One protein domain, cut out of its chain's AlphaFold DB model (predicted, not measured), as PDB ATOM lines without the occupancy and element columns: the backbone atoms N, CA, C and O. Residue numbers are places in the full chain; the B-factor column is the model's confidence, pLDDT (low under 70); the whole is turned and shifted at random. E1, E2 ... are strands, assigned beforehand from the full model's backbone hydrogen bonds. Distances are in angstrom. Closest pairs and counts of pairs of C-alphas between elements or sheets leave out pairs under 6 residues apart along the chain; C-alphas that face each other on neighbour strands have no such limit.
ATOM      1  N   MET A  53     273.989 183.012 196.496       93.75
ATOM      2  CA  MET A  53     273.184 184.080 197.096       93.75
ATOM      3  C   MET A  53     271.714 183.676 197.234       93.75
ATOM      4  O   MET A  53     271.055 184.039 198.205       93.75
ATOM      5  N   GLN A  54     271.199 182.911 196.271       93.12
ATOM      6  CA  GLN A  54     269.805 182.480 196.252       93.12
ATOM      7  C   GLN A  54     269.696 181.045 195.747       93.12
ATOM      8  O   GLN A  54     270.403 180.636 194.826       93.12
ATOM      9  N   ALA A  55     268.771 180.285 196.330       94.12
ATOM     10  CA  ALA A  55     268.480 178.930 195.899       94.12
ATOM     11  C   ALA A  55     266.967 178.728 195.727       94.12
ATOM     12  O   ALA A  55     266.199 178.716 196.690       94.12
ATOM     13  N   ILE A  56     266.537 178.584 194.476       93.19
ATOM     14  CA  ILE A  56     265.140 178.441 194.072       93.19
ATOM     15  C   ILE A  56     264.836 176.949 193.951       93.19
ATOM     16  O   ILE A  56     265.405 176.247 193.116       93.19
ATOM     17  N   HIS A  57     263.941 176.449 194.800       92.88
ATOM     18  CA  HIS A  57     263.544 175.044 194.781       92.88
ATOM     19  C   HIS A  57     262.494 174.804 193.695       92.88
ATOM     20  O   HIS A  57     261.473 175.494 193.634       92.88
ATOM     21  N   ARG A  58     262.737 173.806 192.846       90.56
ATOM     22  CA  ARG A  58     261.829 173.355 191.791       90.56
ATOM     23  C   ARG A  58     261.525 171.864 191.985       90.56
ATOM     24  O   ARG A  58     262.255 171.166 192.691       90.56
ATOM     25  N   PRO A  59     260.468 171.331 191.356       90.25
ATOM     26  CA  PRO A  59     260.270 169.888 191.294       90.25
ATOM     27  C   PRO A  59     261.457 169.206 190.593       90.25
ATOM     28  O   PRO A  59     261.654 169.354 189.390       90.25
ATOM     29  N   GLY A  60     262.254 168.478 191.372       91.69
ATOM     30  CA  GLY A  60     263.337 167.607 190.909       91.69
ATOM     31  C   GLY A  60     264.712 168.238 190.695       91.69
ATOM     32  O   GLY A  60     265.682 167.530 190.427       91.69
ATOM     33  N   TYR A  61     264.836 169.548 190.881       94.94
ATOM     34  CA  TYR A  61     266.123 170.235 190.897       94.94
ATOM     35  C   TYR A  61     266.040 171.540 191.691       94.94
ATOM     36  O   TYR A  61     264.966 172.017 192.056       94.94
ATOM     37  N   GLN A  62     267.194 172.130 191.955       95.62
ATOM     38  CA  GLN A  62     267.337 173.442 192.558       95.62
ATOM     39  C   GLN A  62     268.149 174.333 191.626       95.62
ATOM     40  O   GLN A  62     269.186 173.912 191.107       95.62
ATOM     41  N   THR A  63     267.691 175.566 191.451       96.50
ATOM     42  CA  THR A  63     268.423 176.608 190.729       96.50
ATOM     43  C   THR A  63     269.162 177.462 191.744       96.50
ATOM     44  O   THR A  63     268.551 178.075 192.616       96.50
ATOM     45  N   GLN A  64     270.483 177.469 191.665       96.25
ATOM     46  CA  GLN A  64     271.382 178.224 192.524       96.25
ATOM     47  C   GLN A  64     271.884 179.437 191.744       96.25
ATOM     48  O   GLN A  64     272.538 179.297 190.710       96.25
ATOM     49  N   VAL A  65     271.557 180.625 192.240       95.94
ATOM     50  CA  VAL A  65     272.048 181.903 191.727       95.94
ATOM     51  C   VAL A  65     273.225 182.306 192.600       95.94
ATOM     52  O   VAL A  65     273.081 182.501 193.812       95.94
ATOM     53  N   HIS A  66     274.403 182.375 191.997       95.06
ATOM     54  CA  HIS A  66     275.603 182.810 192.692       95.06
ATOM     55  C   HIS A  66     275.671 184.335 192.770       95.06
ATOM     56  O   HIS A  66     274.970 185.045 192.050       95.06
ATOM     57  N   LYS A  67     276.527 184.848 193.651       93.00
ATOM     58  CA  LYS A  67     276.834 186.274 193.709       93.00
ATOM     59  C   LYS A  67     277.487 186.726 192.387       93.00
ATOM     60  O   LYS A  67     278.358 186.011 191.887       93.00
ATOM     61  N   PRO A  68     277.112 187.890 191.825       93.38
ATOM     62  CA  PRO A  68     277.836 188.488 190.707       93.38
ATOM     63  C   PRO A  68     279.318 188.678 191.032       93.38
ATOM     64  O   PRO A  68     279.677 189.087 192.137       93.38
ATOM     65  N   VAL A  69     280.171 188.376 190.059       91.94
ATOM     66  CA  VAL A  69     281.626 188.449 190.173       91.94
ATOM     67  C   VAL A  69     282.132 189.534 189.234       91.94
ATOM     68  O   VAL A  69     282.105 189.354 188.016       91.94
ATOM     69  N   PHE A  70     282.609 190.634 189.817       91.06
ATOM     70  CA  PHE A  70     283.280 191.744 189.123       91.06
ATOM     71  C   PHE A  70     284.732 191.937 189.589       91.06
ATOM     72  O   PHE A  70     285.444 192.785 189.059       91.06
ATOM     73  N   ASP A  71     285.185 191.160 190.578       83.38
ATOM     74  CA  ASP A  71     286.513 191.303 191.177       83.38
ATOM     75  C   ASP A  71     287.620 191.049 190.144       83.38
ATOM     76  O   ASP A  71     287.607 190.037 189.454       83.38
ATOM     77  N   ALA A  72     288.634 191.902 190.062       77.25
ATOM     78  CA  ALA A  72     289.882 191.608 189.359       77.25
ATOM     79  C   ALA A  72     290.995 191.248 190.354       77.25
ATOM     80  O   ALA A  72     290.854 191.384 191.566       77.25
ATOM     81  N   LEU A  73     292.168 190.860 189.834       70.62
ATOM     82  CA  LEU A  73     293.392 190.803 190.652       70.62
ATOM     83  C   LEU A  73     293.698 192.154 191.325       70.62
ATOM     84  O   LEU A  73     294.301 192.178 192.395       70.62
ATOM     85  N   ILE A  74     293.305 193.264 190.692       75.94
ATOM     86  CA  ILE A  74     293.434 194.624 191.220       75.94
ATOM     87  C   ILE A  74     292.150 195.392 190.880       75.94
ATOM     88  O   ILE A  74     291.931 195.715 189.715       75.94
ATOM     89  N   GLY A  75     291.343 195.710 191.895       79.06
ATOM     90  CA  GLY A  75     290.111 196.495 191.756       79.06
ATOM     91  C   GLY A  75     288.909 195.703 191.237       79.06
ATOM     92  O   GLY A  75     288.934 194.475 191.194       79.06
ATOM     93  N   GLU A  76     287.861 196.425 190.850       85.25
ATOM     94  CA  GLU A  76     286.662 195.883 190.201       85.25
ATOM     95  C   GLU A  76     286.700 196.152 188.690       85.25
ATOM     96  O   GLU A  76     287.316 197.119 188.233       85.25
ATOM     97  N   GLN A  77     286.052 195.286 187.913       88.56
ATOM     98  CA  GLN A  77     285.907 195.413 186.465       88.56
ATOM     99  C   GLN A  77     284.546 196.008 186.089       88.56
ATOM    100  O   GLN A  77     283.549 195.818 186.786       88.56
ATOM    101  N   ASP A  78     284.499 196.671 184.932       89.88
ATOM    102  CA  ASP A  78     283.258 197.174 184.324       89.88
ATOM    103  C   ASP A  78     282.358 196.048 183.795       89.88
ATOM    104  O   ASP A  78     281.178 196.264 183.526       89.88
ATOM    105  N   GLU A  79     282.906 194.847 183.616       92.75
ATOM    106  CA  GLU A  79     282.190 193.659 183.176       92.75
ATOM    107  C   GLU A  79     282.573 192.468 184.047       92.75
ATOM    108  O   GLU A  79     283.691 192.358 184.542       92.75
ATOM    109  N   GLY A  80     281.625 191.568 184.228       93.31
ATOM    110  CA  GLY A  80     281.770 190.398 185.068       93.31
ATOM    111  C   GLY A  80     280.763 189.341 184.672       93.31
ATOM    112  O   GLY A  80     280.273 189.307 183.538       93.31
ATOM    113  N   PHE A  81     280.428 188.459 185.603       94.75
ATOM    114  CA  PHE A  81     279.417 187.444 185.346       94.75
ATOM    115  C   PHE A  81     278.644 187.062 186.599       94.75
ATOM    116  O   PHE A  81     279.115 187.210 187.721       94.75
ATOM    117  N   VAL A  82     277.462 186.494 186.389       95.62
ATOM    118  CA  VAL A  82     276.756 185.706 187.399       95.62
ATOM    119  C   VAL A  82     276.724 184.251 186.958       95.62
ATOM    120  O   VAL A  82     276.490 183.954 185.783       95.62
ATOM    121  N   GLN A  83     276.986 183.331 187.883       96.12
ATOM    122  CA  GLN A  83     276.839 181.903 187.624       96.12
ATOM    123  C   GLN A  83     275.460 181.429 188.081       96.12
ATOM    124  O   GLN A  83     275.068 181.632 189.228       96.12
ATOM    125  N   ILE A  84     274.748 180.760 187.179       96.69
ATOM    126  CA  ILE A  84     273.490 180.072 187.463       96.69
ATOM    127  C   ILE A  84     273.756 178.580 187.371       96.69
ATOM    128  O   ILE A  84     274.223 178.108 186.335       96.69
ATOM    129  N   ALA A  85     273.492 177.839 188.443       95.75
ATOM    130  CA  ALA A  85     273.710 176.402 188.502       95.75
ATOM    131  C   ALA A  85     272.407 175.650 188.774       95.75
ATOM    132  O   ALA A  85     271.650 175.988 189.675       95.75
ATOM    133  N   TRP A  86     272.174 174.579 188.027       96.56
ATOM    134  CA  TRP A  86     271.090 173.636 188.247       96.56
ATOM    135  C   TRP A  86     271.647 172.370 188.868       96.56
ATOM    136  O   TRP A  86     272.504 171.688 188.291       96.56
ATOM    137  N   VAL A  87     271.148 172.066 190.060       95.31
ATOM    138  CA  VAL A  87     271.543 170.906 190.848       95.31
ATOM    139  C   VAL A  87     270.353 169.954 190.919       95.31
ATOM    140  O   VAL A  87     269.305 170.366 191.415       95.31
ATOM    141  N   PRO A  88     270.463 168.712 190.420       95.31
ATOM    142  CA  PRO A  88     269.371 167.755 190.541       95.31
ATOM    143  C   PRO A  88     269.102 167.429 192.014       95.31
ATOM    144  O   PRO A  88     270.018 167.435 192.840       95.31
ATOM    145  N   ALA A  89     267.844 167.137 192.341       92.06
ATOM    146  CA  ALA A  89     267.499 166.579 193.642       92.06
ATOM    147  C   ALA A  89     268.156 165.198 193.824       92.06
ATOM    148  O   ALA A  89     268.502 164.524 192.852       92.06
ATOM    149  N   GLU A  90     268.327 164.768 195.074       88.88
ATOM    150  CA  GLU A  90     268.969 163.488 195.377       88.88
ATOM    151  C   GLU A  90     268.258 162.320 194.669       88.88
ATOM    152  O   GLU A  90     267.034 162.190 194.716       88.88
ATOM    153  N   GLY A  91     269.039 161.494 193.965       87.69
ATOM    154  CA  GLY A  91     268.525 160.365 193.186       87.69
ATOM    155  C   GLY A  91     267.794 160.742 191.891       87.69
ATOM    156  O   GLY A  91     267.214 159.863 191.256       87.69
ATOM    157  N   GLN A  92     267.809 162.015 191.485       91.75
ATOM    158  CA  GLN A  92     267.172 162.491 190.256       91.75
ATOM    159  C   GLN A  92     268.192 162.993 189.232       91.75
ATOM    160  O   GLN A  92     269.365 163.208 189.528       91.75
ATOM    161  N   SER A  93     267.731 163.177 187.997       92.25
ATOM    162  CA  SER A  93     268.488 163.808 186.918       92.25
ATOM    163  C   SER A  93     267.841 165.132 186.529       92.25
ATOM    164  O   SER A  93     266.641 165.339 186.717       92.25
ATOM    165  N   LEU A  94     268.642 166.047 185.977       94.19
ATOM    166  CA  LEU A  94     268.098 167.287 185.436       94.19
ATOM    167  C   LEU A  94     267.150 166.975 184.266       94.19
ATOM    168  O   LEU A  94     267.496 166.144 183.417       94.19
ATOM    169  N   PRO A  95     265.990 167.651 184.173       94.44
ATOM    170  CA  PRO A  95     265.117 167.525 183.013       94.44
ATOM    171  C   PRO A  95     265.838 167.971 181.734       94.44
ATOM    172  O   PRO A  95     266.812 168.729 181.772       94.44
ATOM    173  N   GLU A  96     265.343 167.524 180.575       94.56
ATOM    174  CA  GLU A  96     265.931 167.915 179.284       94.56
ATOM    175  C   GLU A  96     265.893 169.435 179.084       94.56
ATOM    176  O   GLU A  96     266.808 170.008 178.496       94.56
ATOM    177  N   ARG A  97     264.843 170.086 179.591       94.88
ATOM    178  CA  ARG A  97     264.636 171.523 179.465       94.88
ATOM    179  C   ARG A  97     264.515 172.164 180.839       94.88
ATOM    180  O   ARG A  97     263.691 171.743 181.650       94.88
ATOM    181  N   LEU A  98     265.329 173.185 181.068       95.12
ATOM    182  CA  LEU A  98     265.302 174.033 182.252       95.12
ATOM    183  C   LEU A  98     264.891 175.431 181.803       95.12
ATOM    184  O   LEU A  98     265.470 175.955 180.853       95.12
ATOM    185  N   THR A  99     263.909 176.022 182.472       94.75
ATOM    186  CA  THR A  99     263.466 177.388 182.188       94.75
ATOM    187  C   THR A  99     263.338 178.125 183.507       94.75
ATOM    188  O   THR A  99     262.476 177.784 184.316       94.75
ATOM    189  N   ASP A 100     264.194 179.120 183.722       94.88
ATOM    190  CA  ASP A 100     264.203 179.906 184.951       94.88
ATOM    191  C   ASP A 100     264.310 181.401 184.666       94.88
ATOM    192  O   ASP A 100     265.144 181.851 183.879       94.88
ATOM    193  N   ALA A 101     263.460 182.150 185.362       95.81
ATOM    194  CA  ALA A 101     263.534 183.595 185.483       95.81
ATOM    195  C   ALA A 101     264.446 183.937 186.666       95.81
ATOM    196  O   ALA A 101     264.237 183.425 187.769       95.81
ATOM    197  N   ILE A 102     265.462 184.759 186.420       96.69
ATOM    198  CA  ILE A 102     266.523 185.069 187.374       96.69
ATOM    199  C   ILE A 102     266.425 186.541 187.756       96.69
ATOM    200  O   ILE A 102     266.487 187.410 186.892       96.69
ATOM    201  N   ASP A 103     266.292 186.793 189.052       95.25
ATOM    202  CA  ASP A 103     266.390 188.110 189.675       95.25
ATOM    203  C   ASP A 103     267.711 188.152 190.454       95.25
ATOM    204  O   ASP A 103     267.861 187.512 191.495       95.25
ATOM    205  N   VAL A 104     268.708 188.817 189.879       93.88
ATOM    206  CA  VAL A 104     270.041 188.985 190.465       93.88
ATOM    207  C   VAL A 104     270.049 190.161 191.438       93.88
ATOM    208  O   VAL A 104     270.794 190.131 192.416       93.88
ATOM    209  N   THR A 105     269.243 191.193 191.184       92.12
ATOM    210  CA  THR A 105     269.201 192.398 192.028       92.12
ATOM    211  C   THR A 105     268.392 192.213 193.314       92.12
ATOM    212  O   THR A 105     268.621 192.926 194.293       92.12
ATOM    213  N   GLY A 106     267.492 191.231 193.344       90.00
ATOM    214  CA  GLY A 106     266.599 190.945 194.462       90.00
ATOM    215  C   GLY A 106     265.429 191.925 194.576       90.00
ATOM    216  O   GLY A 106     264.846 192.043 195.657       90.00
ATOM    217  N   ASP A 107     265.093 192.651 193.506       91.62
ATOM    218  CA  ASP A 107     264.002 193.635 193.493       91.62
ATOM    219  C   ASP A 107     262.608 193.002 193.284       91.62
ATOM    220  O   ASP A 107     261.580 193.690 193.300       91.62
ATOM    221  N   GLY A 108     262.558 191.676 193.125       91.38
ATOM    222  CA  GLY A 108     261.356 190.892 192.880       91.38
ATOM    223  C   GLY A 108     260.955 190.822 191.406       91.38
ATOM    224  O   GLY A 108     259.892 190.272 191.101       91.38
ATOM    225  N   ARG A 109     261.759 191.367 190.485       94.69
ATOM    226  CA  ARG A 109     261.530 191.327 189.039       94.69
ATOM    227  C   ARG A 109     262.671 190.568 188.356       94.69
ATOM    228  O   ARG A 109     263.833 190.811 188.641       94.69
ATOM    229  N   PRO A 110     262.373 189.659 187.415       95.69
ATOM    230  CA  PRO A 110     263.429 188.979 186.679       95.69
ATOM    231  C   PRO A 110     264.267 189.950 185.841       95.69
ATOM    232  O   PRO A 110     263.731 190.683 185.009       95.69
ATOM    233  N   ASP A 111     265.585 189.873 185.983       96.69
ATOM    234  CA  ASP A 111     266.552 190.613 185.175       96.69
ATOM    235  C   ASP A 111     266.783 189.953 183.811       96.69
ATOM    236  O   ASP A 111     267.070 190.611 182.801       96.69
ATOM    237  N   PHE A 112     266.648 188.627 183.770       97.50
ATOM    238  CA  PHE A 112     266.695 187.822 182.558       97.50
ATOM    239  C   PHE A 112     266.058 186.444 182.766       97.50
ATOM    240  O   PHE A 112     265.796 186.006 183.884       97.50
ATOM    241  N   GLU A 113     265.845 185.734 181.664       97.62
ATOM    242  CA  GLU A 113     265.411 184.340 181.651       97.62
ATOM    243  C   GLU A 113     266.405 183.471 180.887       97.62
ATOM    244  O   GLU A 113     266.938 183.873 179.846       97.62
ATOM    245  N   LEU A 114     266.611 182.256 181.390       97.25
ATOM    246  CA  LEU A 114     267.411 181.226 180.740       97.25
ATOM    247  C   LEU A 114     266.531 180.038 180.373       97.25
ATOM    248  O   LEU A 114     265.843 179.477 181.222       97.25
ATOM    249  N   ASP A 115     266.613 179.628 179.111       96.81
ATOM    250  CA  ASP A 115     266.079 178.365 178.614       96.81
ATOM    251  C   ASP A 115     267.250 177.478 178.185       96.81
ATOM    252  O   ASP A 115     267.961 177.785 177.225       96.81
ATOM    253  N   VAL A 116     267.490 176.411 178.941       96.00
ATOM    254  CA  VAL A 116     268.633 175.516 178.765       96.00
ATOM    255  C   VAL A 116     268.147 174.149 178.322       96.00
ATOM    256  O   VAL A 116     267.332 173.519 178.996       96.00
ATOM    257  N   ASN A 117     268.706 173.652 177.221       95.38
ATOM    258  CA  ASN A 117     268.571 172.257 176.835       95.38
ATOM    259  C   ASN A 117     269.778 171.467 177.364       95.38
ATOM    260  O   ASN A 117     270.906 171.659 176.910       95.38
ATOM    261  N   THR A 118     269.557 170.568 178.320       92.88
ATOM    262  CA  THR A 118     270.619 169.817 179.015       92.88
ATOM    263  C   THR A 118     271.208 168.668 178.195       92.88
ATOM    264  O   THR A 118     272.270 168.141 178.557       92.88
ATOM    265  N   ARG A 119     270.544 168.295 177.089       91.69
ATOM    266  CA  ARG A 119     270.997 167.291 176.118       91.69
ATOM    267  C   ARG A 119     271.944 167.900 175.087       91.69
ATOM    268  O   ARG A 119     272.992 167.320 174.823       91.69
ATOM    269  N   THR A 120     271.594 169.052 174.516       93.25
ATOM    270  CA  THR A 120     272.416 169.752 173.507       93.25
ATOM    271  C   THR A 120     273.376 170.773 174.115       93.25
ATOM    272  O   THR A 120     274.247 171.272 173.409       93.25
ATOM    273  N   ASN A 121     273.222 171.093 175.404       91.38
ATOM    274  CA  ASN A 121     273.902 172.190 176.101       91.38
ATOM    275  C   ASN A 121     273.722 173.544 175.397       91.38
ATOM    276  O   ASN A 121     274.606 174.395 175.424       91.38
ATOM    277  N   THR A 122     272.576 173.750 174.750       94.00
ATOM    278  CA  THR A 122     272.235 175.047 174.162       94.00
ATOM    279  C   THR A 122     271.474 175.884 175.170       94.00
ATOM    280  O   THR A 122     270.584 175.370 175.850       94.00
ATOM    281  N   VAL A 123     271.778 177.176 175.211       96.25
ATOM    282  CA  VAL A 123     271.116 178.137 176.089       96.25
ATOM    283  C   VAL A 123     270.533 179.252 175.248       96.25
ATOM    284  O   VAL A 123     271.208 179.812 174.384       96.25
ATOM    285  N   ARG A 124     269.286 179.603 175.533       97.12
ATOM    286  CA  ARG A 124     268.664 180.828 175.056       97.12
ATOM    287  C   ARG A 124     268.518 181.785 176.229       97.12
ATOM    288  O   ARG A 124     267.946 181.430 177.254       97.12
ATOM    289  N   LEU A 125     269.023 182.997 176.038       97.62
ATOM    290  CA  LEU A 125     268.885 184.105 176.974       97.62
ATOM    291  C   LEU A 125     267.849 185.092 176.455       97.62
ATOM    292  O   LEU A 125     267.958 185.570 175.324       97.62
ATOM    293  N   THR A 126     266.893 185.424 177.311       97.94
ATOM    294  CA  THR A 126     265.985 186.556 177.120       97.94
ATOM    295  C   THR A 126     266.351 187.612 178.149       97.94
ATOM    296  O   THR A 126     266.301 187.351 179.346       97.94
ATOM    297  N   LYS A 127     266.769 188.791 177.692       97.06
ATOM    298  CA  LYS A 127     267.208 189.883 178.565       97.06
ATOM    299  C   LYS A 127     266.032 190.785 178.909       97.06
ATOM    300  O   LYS A 127     265.323 191.198 177.991       97.06
ATOM    301  N   HIS A 128     265.910 191.160 180.177       97.00
ATOM    302  CA  HIS A 128     264.969 192.191 180.628       97.00
ATOM    303  C   HIS A 128     265.680 193.482 181.042       97.00
ATOM    304  O   HIS A 128     265.065 194.544 181.043       97.00
ATOM    305  N   GLN A 129     266.990 193.410 181.303       95.44
ATOM    306  CA  GLN A 129     267.823 194.549 181.688       95.44
ATOM    307  C   GLN A 129     268.983 194.803 180.707       95.44
ATOM    308  O   GLN A 129     269.551 193.855 180.154       95.44
ATOM    309  N   PRO A 130     269.394 196.072 180.500       95.44
ATOM    310  CA  PRO A 130     270.450 196.430 179.547       95.44
ATOM    311  C   PRO A 130     271.858 196.029 180.005       95.44
ATOM    312  O   PRO A 130     272.742 195.855 179.168       95.44
ATOM    313  N   TRP A 131     272.078 195.872 181.312       95.31
ATOM    314  CA  TRP A 131     273.354 195.425 181.877       95.31
ATOM    315  C   TRP A 131     273.562 193.907 181.753       95.31
ATOM    316  O   TRP A 131     274.645 193.412 182.043       95.31
ATOM    317  N   VAL A 132     272.576 193.153 181.253       96.69
ATOM    318  CA  VAL A 132     272.739 191.736 180.903       96.69
ATOM    319  C   VAL A 132     273.312 191.630 179.485       96.69
ATOM    320  O   VAL A 132     272.683 192.027 178.498       96.69
ATOM    321  N   LEU A 133     274.516 191.075 179.344       96.31
ATOM    322  CA  LEU A 133     275.293 191.162 178.103       96.31
ATOM    323  C   LEU A 133     275.168 189.926 177.218       96.31
ATOM    324  O   LEU A 133     274.769 190.037 176.056       96.31
ATOM    325  N   SER A 134     275.488 188.742 177.719       96.31
ATOM    326  CA  SER A 134     275.486 187.529 176.897       96.31
ATOM    327  C   SER A 134     275.522 186.272 177.753       96.31
ATOM    328  O   SER A 134     275.770 186.317 178.954       96.31
ATOM    329  N   VAL A 135     275.262 185.133 177.120       95.00
ATOM    330  CA  VAL A 135     275.533 183.828 177.720       95.00
ATOM    331  C   VAL A 135     276.953 183.416 177.368       95.00
ATOM    332  O   VAL A 135     277.339 183.454 176.201       95.00
ATOM    333  N   GLY A 136     277.709 183.032 178.391       88.25
ATOM    334  CA  GLY A 136     279.002 182.381 178.265       88.25
ATOM    335  C   GLY A 136     278.871 180.868 178.097       88.25
ATOM    336  O   GLY A 136     277.852 180.339 177.660       88.25
ATOM    337  N   GLU A 137     279.933 180.151 178.446       82.25
ATOM    338  CA  GLU A 137     279.982 178.698 178.299       82.25
ATOM    339  C   GLU A 137     279.023 177.971 179.259       82.25
ATOM    340  O   GLU A 137     278.820 178.375 180.410       82.25
ATOM    341  N   VAL A 138     278.456 176.860 178.776       89.06
ATOM    342  CA  VAL A 138     277.709 175.906 179.602       89.06
ATOM    343  C   VAL A 138     278.685 174.923 180.229       89.06
ATOM    344  O   VAL A 138     279.271 174.079 179.555       89.06
ATOM    345  N   LEU A 139     278.815 174.994 181.544       87.31
ATOM    346  CA  LEU A 139     279.664 174.123 182.336       87.31
ATOM    347  C   LEU A 139     278.888 172.876 182.780       87.31
ATOM    348  O   LEU A 139     277.716 172.937 183.169       87.31
ATOM    349  N   LYS A 140     279.570 171.728 182.776       87.94
ATOM    350  CA  LYS A 140     279.028 170.435 183.221       87.94
ATOM    351  C   LYS A 140     279.895 169.812 184.325       87.94
ATOM    352  O   LYS A 140     280.638 168.866 184.067       87.94
ATOM    353  N   PRO A 141     279.833 170.328 185.562       79.00
ATOM    354  CA  PRO A 141     280.486 169.677 186.686       79.00
ATOM    355  C   PRO A 141     279.622 168.506 187.181       79.00
ATOM    356  O   PRO A 141     278.574 168.713 187.796       79.00
ATOM    357  N   ASN A 142     280.066 167.271 186.934       82.94
ATOM    358  CA  ASN A 142     279.353 166.035 187.298       82.94
ATOM    359  C   ASN A 142     277.908 166.013 186.737       82.94
ATOM    360  O   ASN A 142     277.706 166.206 185.534       82.94
ATOM    361  N   ASP A 143     276.908 165.813 187.601       84.44
ATOM    362  CA  ASP A 143     275.481 165.750 187.244       84.44
ATOM    363  C   ASP A 143     274.785 167.118 187.230       84.44
ATOM    364  O   ASP A 143     273.587 167.219 186.961       84.44
ATOM    365  N   LYS A 144     275.532 168.194 187.491       91.88
ATOM    366  CA  LYS A 144     275.015 169.562 187.484       91.88
ATOM    367  C   LYS A 144     275.103 170.172 186.084       91.88
ATOM    368  O   LYS A 144     275.784 169.676 185.177       91.88
ATOM    369  N   ARG A 145     274.421 171.297 185.908       94.38
ATOM    370  CA  ARG A 145     274.670 172.234 184.808       94.38
ATOM    371  C   ARG A 145     274.917 173.602 185.396       94.38
ATOM    372  O   ARG A 145     274.264 173.956 186.365       94.38
ATOM    373  N   ALA A 146     275.841 174.355 184.828       95.12
ATOM    374  CA  ALA A 146     276.017 175.750 185.181       95.12
ATOM    375  C   ALA A 146     276.204 176.591 183.925       95.12
ATOM    376  O   ALA A 146     276.734 176.120 182.924       95.12
ATOM    377  N   VAL A 147     275.740 177.828 183.971       95.62
ATOM    378  CA  VAL A 147     275.881 178.806 182.898       95.62
ATOM    379  C   VAL A 147     276.380 180.091 183.525       95.62
ATOM    380  O   VAL A 147     275.858 180.530 184.549       95.62
ATOM    381  N   ARG A 148     277.388 180.700 182.905       95.69
ATOM    382  CA  ARG A 148     277.813 182.056 183.251       95.69
ATOM    383  C   ARG A 148     277.110 183.034 182.328       95.69
ATOM    384  O   ARG A 148     277.195 182.898 181.112       95.69
ATOM    385  N   VAL A 149     276.414 184.003 182.899       96.44
ATOM    386  CA  VAL A 149     275.815 185.110 182.154       96.44
ATOM    387  C   VAL A 149     276.708 186.321 182.361       96.44
ATOM    388  O   VAL A 149     276.944 186.713 183.500       96.44
ATOM    389  N   ALA A 150     277.235 186.869 181.270       96.12
ATOM    390  CA  ALA A 150     278.060 188.064 181.296       96.12
ATOM    391  C   ALA A 150     277.197 189.277 181.640       96.12
ATOM    392  O   ALA A 150     276.121 189.470 181.059       96.12
ATOM    393  N   LEU A 151     277.687 190.088 182.567       95.62
ATOM    394  CA  LEU A 151     277.014 191.265 183.093       95.62
ATOM    395  C   LEU A 151     277.931 192.474 182.946       95.62
ATOM    396  O   LEU A 151     279.138 192.366 183.144       95.62
ATOM    397  N   LYS A 152     277.355 193.632 182.651       95.56
ATOM    398  CA  LYS A 152     278.006 194.917 182.878       95.56
ATOM    399  C   LYS A 152     277.833 195.270 184.346       95.56
ATOM    400  O   LYS A 152     276.739 195.083 184.871       95.56
ATOM    401  N   ASN A 153     278.883 195.768 184.982       89.69
ATOM    402  CA  ASN A 153     278.838 196.203 186.365       89.69
ATOM    403  C   ASN A 153     277.714 197.237 186.537       89.69
ATOM    404  O   ASN A 153     277.610 198.204 185.775       89.69
TER     405      ASN A 153
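What this domain is: This is residues 53 to 153 of the 155 residues of an uncharacterized protein of Acidobacteria bacterium (UniProt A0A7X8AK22). Two sheets lie face to face as a sandwich: a strongly twisted sheet of E1, E2, E3, E4, E8 and E9, and a smaller sheet of E5, E6 and E7. The long strand E4 and its neighbour E9 are near the middle, while the turn of the hairpin of E3 and E4 lies at one end of the longest axis and the link from E4 to E5 at the other. The printed part has 101 residues with nine named strands, E1 to E9 in chain order, and no named helix: all strand. The larger sheet is branched and the smaller runs E5, E6, E7; the neighbours in both are antiparallel. The whole is compact, with a radius of gyration of the C-alphas of 13.5 A and spans of 42 by 29 by 24 A.

How they stand to each other: In the larger sheet E4, residues 76 to 88, has E2, residues 61 to 66, and E3, residues 69 to 71, on one side and E9, residues 145 to 152, on the other side. E4 bends by 80 degrees at residue 79, and its pairing is staggered: with E3 over residues 76 to 81, with E9 over 79 to 86 and with E2 over 84 to 88. N 64 and O 85 are 2.7 A apart, N 69 and O 81 are 2.8 A apart, and N 86 and O 145 are 2.7 A apart. E2 runs on into E3 at 25 degrees. E1, residues 53 to 58, forms a hairpin with E2, with N 56 and O 63 2.8 A apart. E8, residues 132 to 139, forms a hairpin with E9, with N 139 and O 146 2.7 A apart. The smaller sheet is a meander, each strand the antiparallel neighbour of the one before: E5, residues 97 to 102, E6, residues 112 to 117, and E7, residues 122 to 127. N 98 and O 116 are 2.9 A apart, and N 124 and O 115 are 2.8 A apart. The strands of the two sheets stand at 39 degrees. The closest C-alphas of E7 and E8, Leu 125 and Val 135, are 6.7 A apart.

Where its parts are: E1 begins at C-alpha 53, (273.184, 184.080, 197.096). E4 measures 33.0 A, from C-alpha 76 at (286.662, 195.883, 190.201). E8 measures 19.0 A. E9 measures 23.0 A and ends at C-alpha 152, (278.006, 194.917, 182.878).

The domain as a whole: The C-alphas farthest apart, those of Ile 74 and Gly 91, are 42.4 A apart. The printed part has no cut and no long link. The mean pLDDT of the printed part is 92.7, and no printed residue is under 70.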